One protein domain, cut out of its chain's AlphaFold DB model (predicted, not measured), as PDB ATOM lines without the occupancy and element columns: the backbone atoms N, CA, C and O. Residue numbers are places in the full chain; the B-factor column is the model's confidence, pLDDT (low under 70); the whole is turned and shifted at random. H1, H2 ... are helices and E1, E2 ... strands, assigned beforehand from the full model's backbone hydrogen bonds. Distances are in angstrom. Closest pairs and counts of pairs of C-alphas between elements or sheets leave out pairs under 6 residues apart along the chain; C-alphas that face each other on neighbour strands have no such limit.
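This is residues 2 to 84 of the 167 residues of an uncharacterized protein of Micavibrio aeruginosavorus (UniProt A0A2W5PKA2). Little regular structure is here: one hairpin of two strands, E1 and E2, two short helices set apart from each other, and a long stretch, residues 48 to 84, with no named element, running from H2 to the far end. Residues 46 to 53 stick out. The 83 printed residues, 27 of them in named elements, run H1, E1, E2, H2; the class is mixed. The whole is loose, radius of gyration of the C-alphas 15.7 A, spanning 45 by 35 by 30 A.

Start at H1, residues 3 to 11, apart from E2, residues 30 to 35, and from H2, residues 43 to 47. E1, residues 18 to 24, forms an antiparallel hairpin with E2 at 160 degrees; look for N 20 and O 33, 2.8 A apart, within hydrogen-bond range. E1 and H2 are apart. In H1 and H2 every O i to N i+4 pair is within range.

Find C-alpha 3 at (109.462, 162.408, 133.921); H1 runs 12.3 A. E1 spans 18.4 A, E2 16.6 A, and H2 6.7 A, ending at C-alpha 47 (98.412, 145.097, 119.186).

The C-alphas farthest apart, of Ala 47 and Pro 84, are 45.9 A apart. The printed part has no cut, and no link is long. Look for pLDDT under 70 at 24 residues, among them 69 to 84.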
ATOM      1  N   THR A   2     112.275 161.696 137.851       63.50
ATOM      2  CA  THR A   2     112.358 162.078 136.435       63.50
ATOM      3  C   THR A   2     111.025 161.787 135.738       63.50
ATOM      4  O   THR A   2     110.233 160.972 136.222       63.50
ATOM      5  N   VAL A   3     110.754 162.476 134.628       72.19
ATOM      6  CA  VAL A   3     109.462 162.408 133.921       72.19
ATOM      7  C   VAL A   3     109.192 160.993 133.391       72.19
ATOM      8  O   VAL A   3     108.057 160.517 133.420       72.19
ATOM      9  N   GLU A   4     110.239 160.271 132.996       64.75
ATOM     10  CA  GLU A   4     110.169 158.890 132.513       64.75
ATOM     11  C   GLU A   4     109.637 157.931 133.586       64.75
ATOM     12  O   GLU A   4     108.870 157.027 133.265       64.75
ATOM     13  N   ALA A   5     109.990 158.136 134.861       65.25
ATOM     14  CA  ALA A   5     109.533 157.283 135.959       65.25
ATOM     15  C   ALA A   5     108.032 157.465 136.249       65.25
ATOM     16  O   ALA A   5     107.329 156.501 136.562       65.25
ATOM     17  N   GLU A   6     107.523 158.692 136.116       70.81
ATOM     18  CA  GLU A   6     106.099 158.994 136.288       70.81
ATOM     19  C   GLU A   6     105.263 158.473 135.108       70.81
ATOM     20  O   GLU A   6     104.209 157.865 135.315       70.81
ATOM     21  N   ILE A   7     105.773 158.607 133.878       71.25
ATOM     22  CA  ILE A   7     105.169 158.009 132.679       71.25
ATOM     23  C   ILE A   7     105.163 156.476 132.785       71.25
ATOM     24  O   ILE A   7     104.107 155.864 132.620       71.25
ATOM     25  N   ALA A   8     106.291 155.848 133.130       74.06
ATOM     26  CA  ALA A   8     106.389 154.395 133.288       74.06
ATOM     27  C   ALA A   8     105.392 153.859 134.328       74.06
ATOM     28  O   ALA A   8     104.718 152.863 134.074       74.06
ATOM     29  N   ARG A   9     105.217 154.559 135.458       74.06
ATOM     30  CA  ARG A   9     104.205 154.219 136.472       74.06
ATOM     31  C   ARG A   9     102.763 154.335 135.956       74.06
ATOM     32  O   ARG A   9     101.894 153.625 136.455       74.06
ATOM     33  N   LYS A  10     102.490 155.243 135.013       75.44
ATOM     34  CA  LYS A  10     101.132 155.558 134.540       75.44
ATOM     35  C   LYS A  10     100.672 154.717 133.345       75.44
ATOM     36  O   LYS A  10      99.484 154.423 133.263       75.44
ATOM     37  N   ILE A  11     101.571 154.371 132.421       74.56
ATOM     38  CA  ILE A  11     101.220 153.674 131.163       74.56
ATOM     39  C   ILE A  11     102.051 152.416 130.870       74.56
ATOM     40  O   ILE A  11     101.759 151.715 129.897       74.56
ATOM     41  N   GLY A  12     103.075 152.135 131.681       76.56
ATOM     42  CA  GLY A  12     104.027 151.057 131.442       76.56
ATOM     43  C   GLY A  12     103.421 149.652 131.456       76.56
ATOM     44  O   GLY A  12     102.333 149.400 131.976       76.56
ATOM     45  N   TYR A  13     104.175 148.724 130.879       79.25
ATOM     46  CA  TYR A  13     103.883 147.299 130.889       79.25
ATOM     47  C   TYR A  13     104.454 146.658 132.155       79.25
ATOM     48  O   TYR A  13     105.668 146.674 132.355       79.25
ATOM     49  N   ARG A  14     103.593 146.085 133.006       78.44
ATOM     50  CA  ARG A  14     104.014 145.240 134.132       78.44
ATOM     51  C   ARG A  14     103.778 143.779 133.760       78.44
ATOM     52  O   ARG A  14     102.642 143.328 133.765       78.44
ATOM     53  N   MET A  15     104.862 143.070 133.483       81.94
ATOM     54  CA  MET A  15     104.892 141.645 133.155       81.94
ATOM     55  C   MET A  15     106.207 141.061 133.670       81.94
ATOM     56  O   MET A  15     107.226 141.758 133.650       81.94
ATOM     57  N   GLU A  16     106.195 139.818 134.146       81.62
ATOM     58  CA  GLU A  16     107.433 139.116 134.469       81.62
ATOM     59  C   GLU A  16     108.048 138.541 133.191       81.62
ATOM     60  O   GLU A  16     107.352 138.078 132.286       81.62
ATOM     61  N   VAL A  17     109.376 138.616 133.080       87.44
ATOM     62  CA  VAL A  17     110.092 138.172 131.886       87.44
ATOM     63  C   VAL A  17     111.315 137.346 132.262       87.44
ATOM     64  O   VAL A  17     112.248 137.815 132.916       87.44
ATOM     65  N   LYS A  18     111.374 136.105 131.776       86.44
ATOM     66  CA  LYS A  18     112.570 135.273 131.896       86.44
ATOM     67  C   LYS A  18     113.543 135.633 130.782       86.44
ATOM     68  O   LYS A  18     113.222 135.486 129.602       86.44
ATOM     69  N   LYS A  19     114.760 136.067 131.125       87.75
ATOM     70  CA  LYS A  19     115.830 136.252 130.129       87.75
ATOM     71  C   LYS A  19     116.185 134.894 129.517       87.75
ATOM     72  O   LYS A  19     116.758 134.042 130.192       87.75
ATOM     73  N   HIS A  20     115.845 134.714 128.247       88.44
ATOM     74  CA  HIS A  20     116.012 133.464 127.511       88.44
ATOM     75  C   HIS A  20     117.376 133.395 126.819       88.44
ATOM     76  O   HIS A  20     118.096 132.411 126.953       88.44
ATOM     77  N   ALA A  21     117.758 134.463 126.112       80.31
ATOM     78  CA  ALA A  21     119.039 134.556 125.417       80.31
ATOM     79  C   ALA A  21     119.562 135.997 125.391       80.31
ATOM     80  O   ALA A  21     118.808 136.956 125.562       80.31
ATOM     81  N   LEU A  22     120.867 136.146 125.165       89.19
ATOM     82  CA  LEU A  22     121.525 137.423 124.914       89.19
ATOM     83  C   LEU A  22     122.651 137.186 123.905       89.19
ATOM     84  O   LEU A  22     123.454 136.275 124.090       89.19
ATOM     85  N   SER A  23     122.697 137.992 122.849       80.75
ATOM     86  CA  SER A  23     123.698 137.907 121.780       80.75
ATOM     87  C   SER A  23     124.028 139.299 121.257       80.75
ATOM     88  O   SER A  23     123.110 140.091 121.035       80.75
ATOM     89  N   GLN A  24     125.299 139.577 120.987       86.75
ATOM     90  CA  GLN A  24     125.682 140.771 120.235       86.75
ATOM     91  C   GLN A  24     125.368 140.577 118.743       86.75
ATOM     92  O   GLN A  24     125.434 139.458 118.231       86.75
ATOM     93  N   LEU A  25     124.971 141.652 118.067       80.12
ATOM     94  CA  LEU A  25     124.751 141.707 116.626       80.12
ATOM     95  C   LEU A  25     125.977 142.307 115.923       80.12
ATOM     96  O   LEU A  25     126.837 142.924 116.548       80.12
ATOM     97  N   GLN A  26     126.057 142.116 114.606       56.75
ATOM     98  CA  GLN A  26     127.208 142.525 113.789       56.75
ATOM     99  C   GLN A  26     127.403 144.053 113.718       56.75
ATOM    100  O   GLN A  26     128.497 144.516 113.414       56.75
ATOM    101  N   ASP A  27     126.368 144.835 114.036       81.06
ATOM    102  CA  ASP A  27     126.411 146.298 114.177       81.06
ATOM    103  C   ASP A  27     126.868 146.768 115.578       81.06
ATOM    104  O   ASP A  27     126.834 147.958 115.883       81.06
ATOM    105  N   GLY A  28     127.271 145.836 116.447       72.00
ATOM    106  CA  GLY A  28     127.687 146.089 117.826       72.00
ATOM    107  C   GLY A  28     126.539 146.172 118.837       72.00
ATOM    108  O   GLY A  28     126.807 146.152 120.041       72.00
ATOM    109  N   SER A  29     125.276 146.215 118.392       71.38
ATOM    110  CA  SER A  29     124.108 146.274 119.279       71.38
ATOM    111  C   SER A  29     123.861 144.946 120.013       71.38
ATOM    112  O   SER A  29     124.366 143.889 119.631       71.38
ATOM    113  N   VAL A  30     123.089 144.972 121.105       80.38
ATOM    114  CA  VAL A  30     122.800 143.777 121.917       80.38
ATOM    115  C   VAL A  30     121.348 143.351 121.738       80.38
ATOM    116  O   VAL A  30     120.425 144.055 122.145       80.38
ATOM    117  N   LYS A  31     121.142 142.148 121.197       84.38
ATOM    118  CA  LYS A  31     119.836 141.487 121.153       84.38
ATOM    119  C   LYS A  31     119.625 140.692 122.438       84.38
ATOM    120  O   LYS A  31     120.373 139.754 122.722       84.38
ATOM    121  N   VAL A  32     118.576 141.030 123.182       87.81
ATOM    122  CA  VAL A  32     118.101 140.256 124.338       87.81
ATOM    123  C   VAL A  32     116.776 139.599 123.972       87.81
ATOM    124  O   VAL A  32     115.865 140.266 123.490       87.81
ATOM    125  N   THR A  33     116.668 138.294 124.209       90.50
ATOM    126  CA  THR A  33     115.431 137.529 124.023       90.50
ATOM    127  C   THR A  33     114.830 137.232 125.387       90.50
ATOM    128  O   THR A  33     115.505 136.665 126.252       90.50
ATOM    129  N   PHE A  34     113.556 137.563 125.563       91.06
ATOM    130  CA  PHE A  34     112.780 137.251 126.758       91.06
ATOM    131  C   PHE A  34     111.701 136.209 126.451       91.06
ATOM    132  O   PHE A  34     111.166 136.167 125.345       91.06
ATOM    133  N   THR A  35     111.373 135.380 127.438       88.75
ATOM    134  CA  THR A  35     110.167 134.546 127.449       88.75
ATOM    135  C   THR A  35     109.216 135.104 128.501       88.75
ATOM    136  O   THR A  35     109.649 135.419 129.608       88.75
ATOM    137  N   ILE A  36     107.938 135.220 128.149       87.94
ATOM    138  CA  ILE A  36     106.862 135.733 129.005       87.94
ATOM    139  C   ILE A  36     105.835 134.611 129.142       87.94
ATOM    140  O   ILE A  36     105.574 133.909 128.159       87.94
ATOM    141  N   HIS A  37     105.272 134.402 130.332       85.31
ATOM    142  CA  HIS A  37     104.212 133.413 130.490       85.31
ATOM    143  C   HIS A  37     102.930 133.899 129.775       85.31
ATOM    144  O   HIS A  37     102.583 135.076 129.905       85.31
ATOM    145  N   PRO A  38     102.182 133.051 129.034       80.81
ATOM    146  CA  PRO A  38     101.029 133.511 128.248       80.81
ATOM    147  C   PRO A  38      99.895 134.167 129.052       80.81
ATOM    148  O   PRO A  38      99.066 134.858 128.471       80.81
ATOM    149  N   GLN A  39      99.843 133.953 130.370       83.06
ATOM    150  CA  GLN A  39      98.860 134.579 131.266       83.06
ATOM    151  C   GLN A  39      99.295 135.961 131.790       83.06
ATOM    152  O   GLN A  39      98.483 136.667 132.378       83.06
ATOM    153  N   GLU A  40     100.556 136.347 131.581       82.12
ATOM    154  CA  GLU A  40     101.170 137.572 132.124       82.12
ATOM    155  C   GLU A  40     101.541 138.590 131.042       82.12
ATOM    156  O   GLU A  40     101.905 139.726 131.347       82.12
ATOM    157  N   VAL A  41     101.460 138.197 129.769       84.75
ATOM    158  CA  VAL A  41     101.718 139.093 128.644       84.75
ATOM    159  C   VAL A  41     100.547 140.063 128.457       84.75
ATOM    160  O   VAL A  41      99.381 139.669 128.378       84.75
ATOM    161  N   ASP A  42     100.851 141.356 128.386       84.56
ATOM    162  CA  ASP A  42      99.842 142.392 128.177       84.56
ATOM    163  C   ASP A  42      99.344 142.369 126.724       84.56
ATOM    164  O   ASP A  42     100.139 142.418 125.783       84.56
ATOM    165  N   GLN A  43      98.024 142.329 126.520       82.25
ATOM    166  CA  GLN A  43      97.433 142.241 125.180       82.25
ATOM    167  C   GLN A  43      97.792 143.423 124.272       82.25
ATOM    168  O   GLN A  43      97.830 143.252 123.053       82.25
ATOM    169  N   ARG A  44      98.094 144.607 124.826       83.38
ATOM    170  CA  ARG A  44      98.486 145.770 124.012       83.38
ATOM    171  C   ARG A  44      99.831 145.527 123.308       83.38
ATOM    172  O   ARG A  44      99.988 145.967 122.177       83.38
ATOM    173  N   LEU A  45     100.727 144.718 123.888       83.56
ATOM    174  CA  LEU A  45     102.002 144.332 123.264       83.56
ATOM    175  C   LEU A  45     101.808 143.501 121.978       83.56
ATOM    176  O   LEU A  45     102.648 143.554 121.085       83.56
ATOM    177  N   TYR A  46     100.702 142.754 121.863       83.94
ATOM    178  CA  TYR A  46     100.321 142.068 120.618       83.94
ATOM    179  C   TYR A  46      99.658 142.998 119.591       83.94
ATOM    180  O   TYR A  46      99.647 142.676 118.404       83.94
ATOM    181  N   ALA A  47      99.074 144.112 120.040       85.31
ATOM    182  CA  ALA A  47      98.412 145.097 119.186       85.31
ATOM    183  C   ALA A  47      99.369 146.188 118.667       85.31
ATOM    184  O   ALA A  47      99.060 146.850 117.675       85.31
ATOM    185  N   ASP A  48     100.514 146.379 119.328       87.06
ATOM    186  CA  ASP A  48     101.542 147.339 118.936       87.06
ATOM    187  C   ASP A  48     102.195 146.977 117.581       87.06
ATOM    188  O   ASP A  48     102.363 145.813 117.205       87.06
ATOM    189  N   LEU A  49     102.583 148.005 116.820       84.75
ATOM    190  CA  LEU A  49     103.116 147.847 115.464       84.75
ATOM    191  C   LEU A  49     104.511 147.199 115.451       84.75
ATOM    192  O   LEU A  49     105.371 147.479 116.288       84.75
ATOM    193  N   MET A  50     104.783 146.386 114.426       83.00
ATOM    194  CA  MET A  50     106.116 145.818 114.212       83.00
ATOM    195  C   MET A  50     107.147 146.935 113.993       83.00
ATOM    196  O   MET A  50     106.973 147.791 113.128       83.00
ATOM    197  N   GLY A  51     108.225 146.924 114.782       76.88
ATOM    198  CA  GLY A  51     109.238 147.989 114.795       76.88
ATOM    199  C   GLY A  51     108.970 149.129 115.789       76.88
ATOM    200  O   GLY A  51     109.789 150.046 115.881       76.88
ATOM    201  N   GLN A  52     107.879 149.075 116.566       82.19
ATOM    202  CA  GLN A  52     107.632 150.010 117.666       82.19
ATOM    203  C   GLN A  52     108.795 150.000 118.674       82.19
ATOM    204  O   GLN A  52     109.320 148.950 119.050       82.19
ATOM    205  N   ARG A  53     109.207 151.193 119.119       77.00
ATOM    206  CA  ARG A  53     110.296 151.382 120.090       77.00
ATOM    207  C   ARG A  53     109.725 151.568 121.493       77.00
ATOM    208  O   ARG A  53     108.752 152.301 121.669       77.00
ATOM    209  N   TYR A  54     110.382 150.966 122.480       80.56
ATOM    210  CA  TYR A  54     110.009 151.038 123.893       80.56
ATOM    211  C   TYR A  54     111.180 151.527 124.744       80.56
ATOM    212  O   TYR A  54     112.340 151.240 124.446       80.56
ATOM    213  N   VAL A  55     110.860 152.207 125.843       76.25
ATOM    214  CA  VAL A  55     111.764 152.360 126.986       76.25
ATOM    215  C   VAL A  55     111.415 151.247 127.969       76.25
ATOM    216  O   VAL A  55     110.269 151.152 128.404       76.25
ATOM    217  N   ALA A  56     112.382 150.391 128.297       74.75
ATOM    218  CA  ALA A  56     112.189 149.279 129.222       74.75
ATOM    219  C   ALA A  56     112.861 149.577 130.568       74.75
ATOM    220  O   ALA A  56     114.042 149.917 130.615       74.75
ATOM    221  N   VAL A  57     112.119 149.394 131.661       77.75
ATOM    222  CA  VAL A  57     112.670 149.351 133.020       77.75
ATOM    223  C   VAL A  57     112.674 147.890 133.447       77.75
ATOM    224  O   VAL A  57     111.615 147.279 133.556       77.75
ATOM    225  N   ILE A  58     113.860 147.323 133.655       78.19
ATOM    226  CA  ILE A  58     114.031 145.920 134.040       78.19
ATOM    227  C   ILE A  58     114.556 145.889 135.471       78.19
ATOM    228  O   ILE A  58     115.636 146.407 135.749       78.19
ATOM    229  N   VAL A  59     113.794 145.267 136.368       79.94
ATOM    230  CA  VAL A  59     114.180 145.054 137.764       79.94
ATOM    231  C   VAL A  59     114.316 143.546 137.975       79.94
ATOM    232  O   VAL A  59     113.358 142.830 137.687       79.94
ATOM    233  N   PRO A  60     115.475 143.031 138.424       73.00
ATOM    234  CA  PRO A  60     115.587 141.621 138.769       73.00
ATOM    235  C   PRO A  60     114.698 141.309 139.978       73.00
ATOM    236  O   PRO A  60     114.613 142.112 140.909       73.00
ATOM    237  N   LEU A  61     114.052 140.146 139.960       70.88
ATOM    238  CA  LEU A  61     113.322 139.611 141.108       70.88
ATOM    239  C   LEU A  61     114.237 138.702 141.940       70.88
ATOM    240  O   LEU A  61     115.266 138.224 141.449       70.88
ATOM    241  N   ASN A  62     113.876 138.512 143.203       68.56
ATOM    242  CA  ASN A  62     114.425 137.475 144.075       68.56
ATOM    243  C   ASN A  62     113.580 136.186 143.963       68.56
ATOM    244  O   ASN A  62     112.523 136.196 143.342       68.56
ATOM    245  N   ASP A  63     114.007 135.098 144.615       68.81
ATOM    246  CA  ASP A  63     113.281 133.810 144.639       68.81
ATOM    247  C   ASP A  63     111.936 133.854 145.415       68.81
ATOM    248  O   ASP A  63     111.230 132.851 145.483       68.81
ATOM    249  N   ASP A  64     111.597 134.994 146.030       70.06
ATOM    250  CA  ASP A  64     110.326 135.279 146.719       70.06
ATOM    251  C   ASP A  64     109.427 136.264 145.935       70.06
ATOM    252  O   ASP A  64     108.547 136.908 146.509       70.06
ATOM    253  N   ASP A  65     109.695 136.424 144.634       66.50
ATOM    254  CA  ASP A  65     109.047 137.340 143.683       66.50
ATOM    255  C   ASP A  65     109.097 138.832 144.079       66.50
ATOM    256  O   ASP A  65     108.460 139.692 143.455       66.50
ATOM    257  N   THR A  66     109.894 139.197 145.091       72.19
ATOM    258  CA  THR A  66     110.088 140.602 145.456       72.19
ATOM    259  C   THR A  66     111.050 141.299 144.486       72.19
ATOM    260  O   THR A  66     112.060 140.719 144.072       72.19
ATOM    261  N   PRO A  67     110.804 142.576 144.126       68.94
ATOM    262  CA  PRO A  67     111.772 143.362 143.373       68.94
ATOM    263  C   PRO A  67     113.080 143.481 144.155       68.94
ATOM    264  O   PRO A  67     113.083 143.913 145.310       68.94
ATOM    265  N   LYS A  68     114.215 143.171 143.524       76.75
ATOM    266  CA  LYS A  68     115.531 143.359 144.133       76.75
ATOM    267  C   LYS A  68     115.874 144.851 144.183       76.75
ATOM    268  O   LYS A  68     116.516 145.397 143.286       76.75
ATOM    269  N   VAL A  69     115.425 145.519 145.249       62.22
ATOM    270  CA  VAL A  69     115.654 146.950 145.509       62.22
ATOM    271  C   VAL A  69     117.107 147.191 145.936       62.22
ATOM    272  O   VAL A  69     117.419 147.408 147.105       62.22
ATOM    273  N   SER A  70     118.026 147.157 144.974       48.53
ATOM    274  CA  SER A  70     119.393 147.642 145.166       48.53
ATOM    275  C   SER A  70     119.425 149.162 144.989       48.53
ATOM    276  O   SER A  70     119.134 149.671 143.908       48.53
ATOM    277  N   GLY A  71     119.790 149.892 146.050       37.84
ATOM    278  CA  GLY A  71     120.097 151.323 145.953       37.84
ATOM    279  C   GLY A  71     121.178 151.583 144.896       37.84
ATOM    280  O   GLY A  71     122.044 150.732 144.688       37.84
ATOM    281  N   GLY A  72     121.095 152.727 144.208       37.47
ATOM    282  CA  GLY A  72     121.832 153.016 142.969       37.47
ATOM    283  C   GLY A  72     123.300 152.589 143.005       37.47
ATOM    284  O   GLY A  72     124.072 153.108 143.804       37.47
ATOM    285  N   HIS A  73     123.646 151.604 142.169       39.25
ATOM    286  CA  HIS A  73     124.954 150.946 142.103       39.25
ATOM    287  C   HIS A  73     125.677 150.755 143.456       39.25
ATOM    288  O   HIS A  73     126.908 150.747 143.523       39.25
ATOM    289  N   ALA A  74     124.921 150.323 144.473       36.31
ATOM    290  CA  ALA A  74     125.296 149.081 145.135       36.31
ATOM    291  C   ALA A  74     125.283 147.984 144.063       36.31
ATOM    292  O   ALA A  74     124.326 147.216 143.923       36.31
ATOM    293  N   SER A  75     126.326 147.960 143.227       35.47
ATOM    294  CA  SER A  75     126.552 146.802 142.389       35.47
ATOM    295  C   SER A  75     126.683 145.642 143.371       35.47
ATOM    296  O   SER A  75     127.439 145.718 144.327       35.47
ATOM    297  N   GLN A  76     125.948 144.557 143.156       43.91
ATOM    298  CA  GLN A  76     126.642 143.281 143.209       43.91
ATOM    299  C   GLN A  76     127.625 143.360 142.025       43.91
ATOM    300  O   GLN A  76     127.207 143.644 140.902       43.91
ATOM    301  N   GLN A  77     128.936 143.307 142.268       53.03
ATOM    302  CA  GLN A  77     129.660 142.044 142.442       53.03
ATOM    303  C   GLN A  77     130.504 141.833 143.737       53.03
ATOM    304  O   GLN A  77     131.126 140.784 143.842       53.03
ATOM    305  N   THR A  78     130.630 142.699 144.752       33.06
ATOM    306  CA  THR A  78     129.773 143.807 145.215       33.06
ATOM    307  C   THR A  78     130.547 145.126 145.298       33.06
ATOM    308  O   THR A  78     131.529 145.207 146.028       33.06
ATOM    309  N   ALA A  79     130.090 146.152 144.574       56.50
ATOM    310  CA  ALA A  79     130.500 147.534 144.771       56.50
ATOM    311  C   ALA A  79     129.720 148.215 145.899       56.50
ATOM    312  O   ALA A  79     128.498 148.142 146.007       56.50
ATOM    313  N   ALA A  80     130.461 149.042 146.613       39.28
ATOM    314  CA  ALA A  80     130.225 150.478 146.555       39.28
ATOM    315  C   ALA A  80     131.530 151.122 146.015       39.28
ATOM    316  O   ALA A  80     132.487 150.393 145.741       39.28
ATOM    317  N   PRO A  81     131.656 152.452 145.952       43.22
ATOM    318  CA  PRO A  81     130.769 153.388 145.266       43.22
ATOM    319  C   PRO A  81     131.537 154.222 144.222       43.22
ATOM    320  O   PRO A  81     132.749 154.401 144.320       43.22
ATOM    321  N   GLU A  82     130.819 154.847 143.288       36.28
ATOM    322  CA  GLU A  82     131.381 155.842 142.363       36.28
ATOM    323  C   GLU A  82     131.516 157.229 143.035       36.28
ATOM    324  O   GLU A  82     130.942 158.231 142.617       36.28
ATOM    325  N   ALA A  83     132.314 157.291 144.105       42.94
ATOM    326  CA  ALA A  83     133.215 158.433 144.248       42.94
ATOM    327  C   ALA A  83     134.289 158.296 143.146       42.94
ATOM    328  O   ALA A  83     134.564 157.158 142.757       42.94
ATOM    329  N   PRO A  84     134.891 159.386 142.622       42.22
ATOM    330  CA  PRO A  84     135.882 159.289 141.547       42.22
ATOM    331  C   PRO A  84     136.981 158.316 141.969       42.22
ATOM    332  O   PRO A  84     137.710 158.597 142.918       42.22
TER     333      PRO A  84